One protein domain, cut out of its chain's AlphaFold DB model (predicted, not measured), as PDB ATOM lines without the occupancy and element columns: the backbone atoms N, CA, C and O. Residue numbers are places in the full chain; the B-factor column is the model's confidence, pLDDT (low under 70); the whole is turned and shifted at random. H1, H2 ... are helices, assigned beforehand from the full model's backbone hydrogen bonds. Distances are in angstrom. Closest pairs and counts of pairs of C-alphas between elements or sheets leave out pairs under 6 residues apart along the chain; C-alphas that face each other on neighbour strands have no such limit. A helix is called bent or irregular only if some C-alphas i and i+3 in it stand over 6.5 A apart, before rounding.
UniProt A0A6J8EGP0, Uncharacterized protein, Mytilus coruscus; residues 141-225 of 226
ATOM      1  N   PHE A 141     156.463 168.031  91.178       92.31
ATOM      2  CA  PHE A 141     156.402 169.482  91.291       92.31
ATOM      3  C   PHE A 141     157.605 170.176  90.654       92.31
ATOM      4  O   PHE A 141     157.691 171.397  90.721       92.31
ATOM      5  N   ASP A 142     158.560 169.451  90.069       91.06
ATOM      6  CA  ASP A 142     159.589 170.053  89.225       91.06
ATOM      7  C   ASP A 142     158.995 170.338  87.832       91.06
ATOM      8  O   ASP A 142     158.754 169.403  87.058       91.06
ATOM      9  N   PRO A 143     158.768 171.611  87.447       90.81
ATOM     10  CA  PRO A 143     158.186 171.906  86.146       90.81
ATOM     11  C   PRO A 143     159.064 171.438  84.986       90.81
ATOM     12  O   PRO A 143     158.531 171.192  83.908       90.81
ATOM     13  N   ALA A 144     160.382 171.294  85.163       88.31
ATOM     14  CA  ALA A 144     161.259 170.797  84.104       88.31
ATOM     15  C   ALA A 144     160.998 169.316  83.772       88.31
ATOM     16  O   ALA A 144     161.297 168.894  82.656       88.31
ATOM     17  N   LEU A 145     160.414 168.550  84.703       90.00
ATOM     18  CA  LEU A 145     160.074 167.136  84.522       90.00
ATOM     19  C   LEU A 145     158.649 166.909  83.996       90.00
ATOM     20  O   LEU A 145     158.339 165.805  83.551       90.00
ATOM     21  N   LEU A 146     157.786 167.928  84.038       92.94
ATOM     22  CA  LEU A 146     156.414 167.843  83.537       92.94
ATOM     23  C   LEU A 146     156.416 167.738  81.996       92.94
ATOM     24  O   LEU A 146     156.928 168.659  81.349       92.94
ATOM     25  N   PRO A 147     155.798 166.710  81.384       93.75
ATOM     26  CA  PRO A 147     155.640 166.628  79.931       93.75
ATOM     27  C   PRO A 147     154.820 167.793  79.365       93.75
ATOM     28  O   PRO A 147     154.044 168.440  80.079       93.75
ATOM     29  N   LYS A 148     154.967 168.086  78.074       91.69
ATOM     30  CA  LYS A 148     154.104 169.064  77.391       91.69
ATOM     31  C   LYS A 148     152.694 168.509  77.201       91.69
ATOM     32  O   LYS A 148     152.482 167.304  77.206       91.69
ATOM     33  N   THR A 149     151.720 169.395  77.006       91.88
ATOM     34  CA  THR A 149     150.298 169.027  76.878       91.88
ATOM     35  C   THR A 149     149.995 168.085  75.709       91.88
ATOM     36  O   THR A 149     149.002 167.363  75.753       91.88
ATOM     37  N   ASP A 150     150.818 168.118  74.663       91.19
ATOM     38  CA  ASP A 150     150.726 167.293  73.456       91.19
ATOM     39  C   ASP A 150     151.549 165.994  73.533       91.19
ATOM     40  O   ASP A 150     151.410 165.129  72.669       91.19
ATOM     41  N   GLU A 151     152.378 165.828  74.566       92.56
ATOM     42  CA  GLU A 151     153.226 164.651  74.739       92.56
ATOM     43  C   GLU A 151     152.473 163.487  75.400       92.56
ATOM     44  O   GLU A 151     151.641 163.646  76.304       92.56
ATOM     45  N   THR A 152     152.807 162.271  74.964       89.06
ATOM     46  CA  THR A 152     152.305 161.036  75.569       89.06
ATOM     47  C   THR A 152     152.696 160.979  77.047       89.06
ATOM     48  O   THR A 152     153.852 161.190  77.399       89.06
ATOM     49  N   GLY A 153     151.728 160.680  77.917       89.81
ATOM     50  CA  GLY A 153     151.933 160.579  79.365       89.81
ATOM     51  C   GLY A 153     151.595 161.843  80.160       89.81
ATOM     52  O   GLY A 153     151.474 161.760  81.376       89.81
ATOM     53  N   PHE A 154     151.344 162.997  79.526       93.69
ATOM     54  CA  PHE A 154     150.958 164.219  80.252       93.69
ATOM     55  C   PHE A 154     149.673 164.056  81.085       93.69
ATOM     56  O   PHE A 154     149.592 164.509  82.232       93.69
ATOM     57  N   LYS A 155     148.665 163.381  80.516       92.44
ATOM     58  CA  LYS A 155     147.361 163.180  81.166       92.44
ATOM     59  C   LYS A 155     147.493 162.455  82.505       92.44
ATOM     60  O   LYS A 155     146.963 162.945  83.492       92.44
ATOM     61  N   GLU A 156     148.285 161.391  82.537       94.56
ATOM     62  CA  GLU A 156     148.491 160.517  83.703       94.56
ATOM     63  C   GLU A 156     149.691 160.957  84.566       94.56
ATOM     64  O   GLU A 156     149.912 160.438  85.658       94.56
ATOM     65  N   TYR A 157     150.476 161.943  84.112       95.94
ATOM     66  CA  TYR A 157     151.675 162.386  84.821       95.94
ATOM     67  C   TYR A 157     151.356 162.783  86.268       95.94
ATOM     68  O   TYR A 157     150.520 163.660  86.515       95.94
ATOM     69  N   GLY A 158     152.058 162.149  87.205       94.81
ATOM     70  CA  GLY A 158     152.012 162.430  88.636       94.81
ATOM     71  C   GLY A 158     150.777 161.929  89.384       94.81
ATOM     72  O   GLY A 158     150.680 162.211  90.572       94.81
ATOM     73  N   GLU A 159     149.853 161.197  88.750       95.31
ATOM     74  CA  GLU A 159     148.661 160.672  89.441       95.31
ATOM     75  C   GLU A 159     149.032 159.711  90.583       95.31
ATOM     76  O   GLU A 159     148.570 159.899  91.710       95.31
ATOM     77  N   ASP A 160     149.945 158.767  90.335       94.62
ATOM     78  CA  ASP A 160     150.452 157.849  91.365       94.62
ATOM     79  C   ASP A 160     151.139 158.603  92.510       94.62
ATOM     80  O   ASP A 160     150.879 158.351  93.684       94.62
ATOM     81  N   SER A 161     151.972 159.592  92.179       94.94
ATOM     82  CA  SER A 161     152.659 160.415  93.175       94.94
ATOM     83  C   SER A 161     151.682 161.222  94.029       94.94
ATOM     84  O   SER A 161     151.845 161.301  95.243       94.94
ATOM     85  N   ILE A 162     150.633 161.793  93.435       95.56
ATOM     86  CA  ILE A 162     149.587 162.494  94.188       95.56
ATOM     87  C   ILE A 162     148.831 161.543  95.107       95.56
ATOM     88  O   ILE A 162     148.517 161.920  96.236       95.56
ATOM     89  N   LYS A 163     148.572 160.310  94.663       93.12
ATOM     90  CA  LYS A 163     147.950 159.292  95.507       93.12
ATOM     91  C   LYS A 163     148.817 158.979  96.729       93.12
ATOM     92  O   LYS A 163     148.307 159.051  97.844       93.12
ATOM     93  N   VAL A 164     150.117 158.743  96.536       93.00
ATOM     94  CA  VAL A 164     151.079 158.533  97.634       93.00
ATOM     95  C   VAL A 164     151.079 159.719  98.603       93.00
ATOM     96  O   VAL A 164     150.991 159.538  99.819       93.00
ATOM     97  N   LEU A 165     151.136 160.950  98.085       93.00
ATOM     98  CA  LEU A 165     151.116 162.156  98.917       93.00
ATOM     99  C   LEU A 165     149.793 162.292  99.689       93.00
ATOM    100  O   LEU A 165     149.805 162.608 100.878       93.00
ATOM    101  N   GLY A 166     148.659 162.017  99.045       92.06
ATOM    102  CA  GLY A 166     147.343 162.033  99.678       92.06
ATOM    103  C   GLY A 166     147.224 160.997 100.797       92.06
ATOM    104  O   GLY A 166     146.773 161.331 101.891       92.06
ATOM    105  N   GLU A 167     147.682 159.767 100.566       89.81
ATOM    106  CA  GLU A 167     147.713 158.708 101.581       89.81
ATOM    107  C   GLU A 167     148.599 159.077 102.776       89.81
ATOM    108  O   GLU A 167     148.237 158.786 103.920       89.81
ATOM    109  N   HIS A 168     149.719 159.760 102.526       89.88
ATOM    110  CA  HIS A 168     150.634 160.195 103.574       89.88
ATOM    111  C   HIS A 168     150.075 161.348 104.422       89.88
ATOM    112  O   HIS A 168     150.145 161.283 105.651       89.88
ATOM    113  N   PHE A 169     149.528 162.397 103.793       88.25
ATOM    114  CA  PHE A 169     149.112 163.626 104.485       88.25
ATOM    115  C   PHE A 169     147.651 163.625 104.962       88.25
ATOM    116  O   PHE A 169     147.324 164.352 105.902       88.25
ATOM    117  N   TYR A 170     146.766 162.818 104.372       88.25
ATOM    118  CA  TYR A 170     145.357 162.724 104.775       88.25
ATOM    119  C   TYR A 170     145.096 161.477 105.630       88.25
ATOM    120  O   TYR A 170     144.432 160.527 105.215       88.25
ATOM    121  N   GLN A 171     145.603 161.502 106.864       80.44
ATOM    122  CA  GLN A 171     145.417 160.443 107.866       80.44
ATOM    123  C   GLN A 171     144.138 160.650 108.705       80.44
ATOM    124  O   GLN A 171     144.185 160.657 109.934       80.44
ATOM    125  N   ASP A 172     142.990 160.872 108.059       81.25
ATOM    126  CA  ASP A 172     141.706 160.975 108.767       81.25
ATOM    127  C   ASP A 172     141.164 159.595 109.168       81.25
ATOM    128  O   ASP A 172     141.229 158.638 108.398       81.25
ATOM    129  N   ASN A 173     140.557 159.515 110.358       74.88
ATOM    130  CA  ASN A 173     139.932 158.288 110.874       74.88
ATOM    131  C   ASN A 173     138.650 157.892 110.116       74.88
ATOM    132  O   ASN A 173     138.204 156.753 110.218       74.88
ATOM    133  N   GLU A 174     138.033 158.830 109.394       87.12
ATOM    134  CA  GLU A 174     136.836 158.588 108.586       87.12
ATOM    135  C   GLU A 174     137.228 158.369 107.119       87.12
ATOM    136  O   GLU A 174     137.676 159.293 106.436       87.12
ATOM    137  N   GLU A 175     137.016 157.148 106.627       85.44
ATOM    138  CA  GLU A 175     137.408 156.725 105.276       85.44
ATOM    139  C   GLU A 175     136.749 157.567 104.171       85.44
ATOM    140  O   GLU A 175     137.399 157.938 103.197       85.44
ATOM    141  N   GLU A 176     135.490 157.967 104.358       86.12
ATOM    142  CA  GLU A 176     134.762 158.815 103.406       86.12
ATOM    143  C   GLU A 176     135.407 160.204 103.257       86.12
ATOM    144  O   GLU A 176     135.622 160.681 102.142       86.12
ATOM    145  N   LYS A 177     135.813 160.829 104.372       85.50
ATOM    146  CA  LYS A 177     136.511 162.127 104.356       85.50
ATOM    147  C   LYS A 177     137.904 162.013 103.743       85.50
ATOM    148  O   LYS A 177     138.318 162.913 103.011       85.50
ATOM    149  N   LYS A 178     138.614 160.916 104.020       86.62
ATOM    150  CA  LYS A 178     139.916 160.626 103.411       86.62
ATOM    151  C   LYS A 178     139.796 160.521 101.887       86.62
ATOM    152  O   LYS A 178     140.533 161.205 101.178       86.62
ATOM    153  N   ASN A 179     138.840 159.732 101.394       85.94
ATOM    154  CA  ASN A 179     138.615 159.547  99.959       85.94
ATOM    155  C   ASN A 179     138.231 160.867  99.280       85.94
ATOM    156  O   ASN A 179     138.816 161.223  98.260       85.94
ATOM    157  N   GLN A 180     137.355 161.655  99.907       89.38
ATOM    158  CA  GLN A 180     136.972 162.969  99.392       89.38
ATOM    159  C   GLN A 180     138.171 163.931  99.274       89.38
ATOM    160  O   GLN A 180     138.303 164.645  98.277       89.38
ATOM    161  N   LYS A 181     139.068 163.965 100.272       91.00
ATOM    162  CA  LYS A 181     140.288 164.793 100.219       91.00
ATOM    163  C   LYS A 181     141.264 164.314  99.144       91.00
ATOM    164  O   LYS A 181     141.858 165.150  98.460       91.00
ATOM    165  N   ALA A 182     141.411 163.000  98.974       88.88
ATOM    166  CA  ALA A 182     142.273 162.415  97.950       88.88
ATOM    167  C   ALA A 182     141.772 162.726  96.526       88.88
ATOM    168  O   ALA A 182     142.550 163.184  95.692       88.88
ATOM    169  N   GLU A 183     140.470 162.570  96.264       90.06
ATOM    170  CA  GLU A 183     139.852 162.923  94.976       90.06
ATOM    171  C   GLU A 183     139.990 164.415  94.662       90.06
ATOM    172  O   GLU A 183     140.299 164.804  93.528       90.06
ATOM    173  N   LYS A 184     139.804 165.264  95.678       93.38
ATOM    174  CA  LYS A 184     139.986 166.707  95.532       93.38
ATOM    175  C   LYS A 184     141.430 167.050  95.158       93.38
ATOM    176  O   LYS A 184     141.635 167.815  94.221       93.38
ATOM    177  N   LEU A 185     142.412 166.455  95.838       94.25
ATOM    178  CA  LEU A 185     143.831 166.667  95.543       94.25
ATOM    179  C   LEU A 185     144.193 166.220  94.118       94.25
ATOM    180  O   LEU A 185     144.906 166.933  93.413       94.25
ATOM    181  N   LEU A 186     143.670 165.075  93.670       94.38
ATOM    182  CA  LEU A 186     143.873 164.593  92.302       94.38
ATOM    183  C   LEU A 186     143.280 165.559  91.266       94.38
ATOM    184  O   LEU A 186     143.933 165.886  90.276       94.38
ATOM    185  N   THR A 187     142.071 166.065  91.522       95.06
ATOM    186  CA  THR A 187     141.408 167.052  90.658       95.06
ATOM    187  C   THR A 187     142.209 168.355  90.575       95.06
ATOM    188  O   THR A 187     142.427 168.891  89.487       95.06
ATOM    189  N   GLU A 188     142.684 168.857  91.718       94.69
ATOM    190  CA  GLU A 188     143.524 170.058  91.783       94.69
ATOM    191  C   GLU A 188     144.833 169.862  91.011       94.69
ATOM    192  O   GLU A 188     145.219 170.735  90.229       94.69
ATOM    193  N   TRP A 189     145.477 168.699  91.145       95.75
ATOM    194  CA  TRP A 189     146.678 168.366  90.383       95.75
ATOM    195  C   TRP A 189     146.430 168.345  88.873       95.75
ATOM    196  O   TRP A 189     147.201 168.936  88.110       95.75
ATOM    197  N   GLN A 190     145.341 167.711  88.428       94.38
ATOM    198  CA  GLN A 190     144.980 167.660  87.012       94.38
ATOM    199  C   GLN A 190     144.843 169.065  86.415       94.38
ATOM    200  O   GLN A 190     145.369 169.304  85.328       94.38
ATOM    201  N   GLY A 191     144.232 170.011  87.136       94.19
ATOM    202  CA  GLY A 191     144.160 171.415  86.718       94.19
ATOM    203  C   GLY A 191     145.510 172.140  86.773       94.19
ATOM    204  O   GLY A 191     145.891 172.828  85.819       94.19
ATOM    205  N   LEU A 192     146.264 171.959  87.862       94.50
ATOM    206  CA  LEU A 192     147.550 172.621  88.083       94.50
ATOM    207  C   LEU A 192     148.569 172.285  86.985       94.50
ATOM    208  O   LEU A 192     149.289 173.177  86.537       94.50
ATOM    209  N   LYS A 193     148.598 171.047  86.473       95.00
ATOM    210  CA  LYS A 193     149.488 170.652  85.362       95.00
ATOM    211  C   LYS A 193     149.340 171.542  84.125       95.00
ATOM    212  O   LYS A 193     150.342 171.940  83.529       95.00
ATOM    213  N   TYR A 194     148.107 171.881  83.750       94.31
ATOM    214  CA  TYR A 194     147.852 172.788  82.628       94.31
ATOM    215  C   TYR A 194     148.326 174.206  82.948       94.31
ATOM    216  O   TYR A 194     149.016 174.815  82.137       94.31
ATOM    217  N   GLN A 195     148.056 174.705  84.158       92.25
ATOM    218  CA  GLN A 195     148.542 176.021  84.586       92.25
ATOM    219  C   GLN A 195     150.077 176.106  84.578       92.25
ATOM    220  O   GLN A 195     150.639 177.118  84.150       92.25
ATOM    221  N   ILE A 196     150.763 175.041  85.003       93.25
ATOM    222  CA  ILE A 196     152.223 174.963  84.957       93.25
ATOM    223  C   ILE A 196     152.715 175.062  83.509       93.25
ATOM    224  O   ILE A 196     153.608 175.863  83.225       93.25
ATOM    225  N   ASN A 197     152.139 174.277  82.593       91.50
ATOM    226  CA  ASN A 197     152.550 174.261  81.187       91.50
ATOM    227  C   ASN A 197     152.256 175.578  80.461       91.50
ATOM    228  O   ASN A 197     153.141 176.135  79.804       91.50
ATOM    229  N   ASP A 198     151.038 176.092  80.605       89.81
ATOM    230  CA  ASP A 198     150.558 177.210  79.799       89.81
ATOM    231  C   ASP A 198     151.023 178.564  80.333       89.81
ATOM    232  O   ASP A 198     151.200 179.497  79.544       89.81
ATOM    233  N   ASN A 199     151.274 178.667  81.642       89.31
ATOM    234  CA  ASN A 199     151.596 179.934  82.296       89.31
ATOM    235  C   ASN A 199     152.975 179.898  82.969       89.31
ATOM    236  O   ASN A 199     153.860 180.675  82.604       89.31
ATOM    237  N   LEU A 200     153.192 178.989  83.926       90.19
ATOM    238  CA  LEU A 200     154.341 179.091  84.837       90.19
ATOM    239  C   LEU A 200     155.682 178.775  84.157       90.19
ATOM    240  O   LEU A 200     156.651 179.513  84.329       90.19
ATOM    241  N   LYS A 201     155.762 177.755  83.295       88.44
ATOM    242  CA  LYS A 201     157.005 177.428  82.561       88.44
ATOM    243  C   LYS A 201     157.555 178.595  81.734       88.44
ATOM    244  O   LYS A 201     158.774 178.716  81.559       88.44
ATOM    245  N   LYS A 202     156.668 179.458  81.223       86.56
ATOM    246  CA  LYS A 202     157.037 180.619  80.398       86.56
ATOM    247  C   LYS A 202     157.759 181.689  81.215       86.56
ATOM    248  O   LYS A 202     158.686 182.303  80.700       86.56
ATOM    249  N   ILE A 203     157.374 181.862  82.478       90.00
ATOM    250  CA  ILE A 203     157.959 182.853  83.394       90.00
ATOM    251  C   ILE A 203     159.082 182.284  84.270       90.00
ATOM    252  O   ILE A 203     159.718 183.032  85.009       90.00
ATOM    253  N   MET A 204     159.342 180.974  84.195       89.62
ATOM    254  CA  MET A 204     160.427 180.342  84.941       89.62
ATOM    255  C   MET A 204     161.790 180.958  84.558       89.62
ATOM    256  O   MET A 204     162.130 180.957  83.364       89.62
ATOM    257  N   PRO A 205     162.580 181.429  85.546       90.94
ATOM    258  CA  PRO A 205     163.888 182.039  85.321       90.94
ATOM    259  C   PRO A 205     164.861 181.140  84.547       90.94
ATOM    260  O   PRO A 205     164.897 179.923  84.737       90.94
ATOM    261  N   GLN A 206     165.673 181.740  83.674       87.31
ATOM    262  CA  GLN A 206     166.600 180.989  82.823       87.31
ATOM    263  C   GLN A 206     167.756 180.364  83.615       87.31
ATOM    264  O   GLN A 206     168.158 179.245  83.322       87.31
ATOM    265  N   ASP A 207     168.254 181.034  84.653       89.06
ATOM    266  CA  ASP A 207     169.272 180.487  85.558       89.06
ATOM    267  C   ASP A 207     168.790 179.214  86.267       89.06
ATOM    268  O   ASP A 207     169.587 178.321  86.555       89.06
ATOM    269  N   LEU A 208     167.485 179.116  86.517       87.12
ATOM    270  CA  LEU A 208     166.856 177.948  87.115       87.12
ATOM    271  C   LEU A 208     166.726 176.800  86.105       87.12
ATOM    272  O   LEU A 208     167.049 175.661  86.440       87.12
ATOM    273  N   LYS A 209     166.374 177.107  84.849       82.50
ATOM    274  CA  LYS A 209     166.399 176.145  83.728       82.50
ATOM    275  C   LYS A 209     167.809 175.620  83.441       82.50
ATOM    276  O   LYS A 209     167.976 174.443  83.140       82.50
ATOM    277  N   ASP A 210     168.814 176.478  83.584       83.00
ATOM    278  CA  ASP A 210     170.226 176.150  83.371       83.00
ATOM    279  C   ASP A 210     170.874 175.448  84.586       83.00
ATOM    280  O   ASP A 210     172.064 175.127  84.545       83.00
ATOM    281  N   GLY A 211     170.142 175.253  85.691       78.75
ATOM    282  CA  GLY A 211     170.652 174.621  86.915       78.75
ATOM    283  C   GLY A 211     171.680 175.454  87.695       78.75
ATOM    284  O   GLY A 211     172.431 174.912  88.504       78.75
ATOM    285  N   LYS A 212     171.742 176.769  87.451       82.56
ATOM    286  CA  LYS A 212     172.673 177.717  88.094       82.56
ATOM    287  C   LYS A 212     172.049 178.473  89.268       82.56
ATOM    288  O   LYS A 212     172.751 179.212  89.959       82.56
ATOM    289  N   SER A 213     170.743 178.320  89.472       85.12
ATOM    290  CA  SER A 213     170.020 178.999  90.543       85.12
ATOM    291  C   SER A 213     170.308 178.396  91.920       85.12
ATOM    292  O   SER A 213     170.700 177.236  92.050       85.12
ATOM    293  N   LYS A 214     170.096 179.199  92.969       84.88
ATOM    294  CA  LYS A 214     170.236 178.758  94.368       84.88
ATOM    295  C   LYS A 214     169.023 177.974  94.876       84.88
ATOM    296  O   LYS A 214     169.176 177.186  95.802       84.88
ATOM    297  N   ILE A 215     167.849 178.207  94.290       88.75
ATOM    298  CA  ILE A 215     166.598 177.518  94.630       88.75
ATOM    299  C   ILE A 215     166.288 176.451  93.579       88.75
ATOM    300  O   ILE A 215     166.685 176.582  92.418       88.75
ATOM    301  N   THR A 216     165.575 175.397  93.967       88.81
ATOM    302  CA  THR A 216     165.145 174.357  93.024       88.81
ATOM    303  C   THR A 216     163.916 174.781  92.229       88.81
ATOM    304  O   THR A 216     163.178 175.687  92.616       88.81
ATOM    305  N   ALA A 217     163.670 174.090  91.117       89.25
ATOM    306  CA  ALA A 217     162.474 174.283  90.307       89.25
ATOM    307  C   ALA A 217     161.186 174.011  91.093       89.25
ATOM    308  O   ALA A 217     160.225 174.768  90.976       89.25
ATOM    309  N   THR A 218     161.209 172.988  91.951       89.00
ATOM    310  CA  THR A 218     160.131 172.688  92.896       89.00
ATOM    311  C   THR A 218     159.914 173.828  93.889       89.00
ATOM    312  O   THR A 218     158.791 174.300  94.031       89.00
ATOM    313  N   GLU A 219     160.968 174.323  94.546       89.38
ATOM    314  CA  GLU A 219     160.837 175.438  95.496       89.38
ATOM    315  C   GLU A 219     160.307 176.705  94.808       89.38
ATOM    316  O   GLU A 219     159.442 177.400  95.343       89.38
ATOM    317  N   TRP A 220     160.795 176.995  93.600       92.31
ATOM    318  CA  TRP A 220     160.304 178.107  92.797       92.31
ATOM    319  C   TRP A 220     158.819 177.958  92.454       92.31
ATOM    320  O   TRP A 220     158.080 178.930  92.616       92.31
ATOM    321  N   LEU A 221     158.383 176.762  92.030       91.19
ATOM    322  CA  LEU A 221     156.983 176.486  91.713       91.19
ATOM    323  C   LEU A 221     156.096 176.727  92.934       91.19
ATOM    324  O   LEU A 221     155.101 177.435  92.826       91.19
ATOM    325  N   LEU A 222     156.475 176.184  94.094       87.94
ATOM    326  CA  LEU A 222     155.702 176.324  95.328       87.94
ATOM    327  C   LEU A 222     155.521 177.796  95.729       87.94
ATOM    328  O   LEU A 222     154.443 178.174  96.178       87.94
ATOM    329  N   LYS A 223     156.523 178.652  95.486       89.56
ATOM    330  CA  LYS A 223     156.421 180.106  95.713       89.56
ATOM    331  C   LYS A 223     155.435 180.824  94.783       89.56
ATOM    332  O   LYS A 223     155.118 181.971  95.062       89.56
ATOM    333  N   GLN A 224     154.991 180.203  93.688       89.50
ATOM    334  CA  GLN A 224     153.977 180.782  92.791       89.50
ATOM    335  C   GLN A 224     152.541 180.408  93.186       89.50
ATOM    336  O   GLN A 224     151.598 180.948  92.614       89.50
ATOM    337  N   LEU A 225     152.374 179.449  94.102       81.50
ATOM    338  CA  LEU A 225     151.070 178.910  94.503       81.50
ATOM    339  C   LEU A 225     150.524 179.538  95.796       81.50
ATOM    340  O   LEU A 225     149.399 179.231  96.184       81.50
TER     341      LEU A 225
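AT A GLANCE: This is residues 141 to 225 of the 226 residues of an uncharacterized protein of Mytilus coruscus (UniProt A0A6J8EGP0). One long helix, H2, makes the spine, with H1 packed steeply on its residues 181 to 189 and the short helices H3 and H4 towards its far end. The unnamed stretch of residues 141 to 158 loops between H1 and H4. The printed part has 85 residues, with H1, H2, H3 and H4 in chain order and no named strand: all helix. It is only just loose, close to compact, with a radius of gyration of the C-alphas of 14.7 A, and only just elongated, spanning 45 by 30 by 17 A.

HOW THE PARTS SIT: H2, residues 175 to 203, has a kink of 53 degrees near residue 196 and is irregular: C-alphas 198 and 201 are 7.0 A apart. With residues 181 to 189 alone it touches H1, residues 159 to 169, opposite ways at a steep tilt of 54 degrees; the closest C-alphas, of Gly 166 and Ala 182, are 5.4 A apart. H4, residues 217 to 222, is close to H2 but not clearly touching, with the closest C-alphas, of Leu 200 and Leu 221, 7.8 A apart. H3, residues 206 to 209, is apart from H1 and H2. Every O i to N i+4 pair is within hydrogen-bond range in H1 and H4, and 21 of 25 in H2; H3 is too short for one.

IN THESE COORDINATES: H2 measures 39.8 A from C-alpha 175 at (137.408, 156.725, 105.276) to C-alpha 203 at (157.959, 182.853, 83.394), and H1 15.3 A.

THE WHOLE: The farthest C-alphas, of Glu 174 and Lys 212, are 45.5 A apart. The printed part has no cut, no link is long, and no printed residue is under 70 in pLDDT.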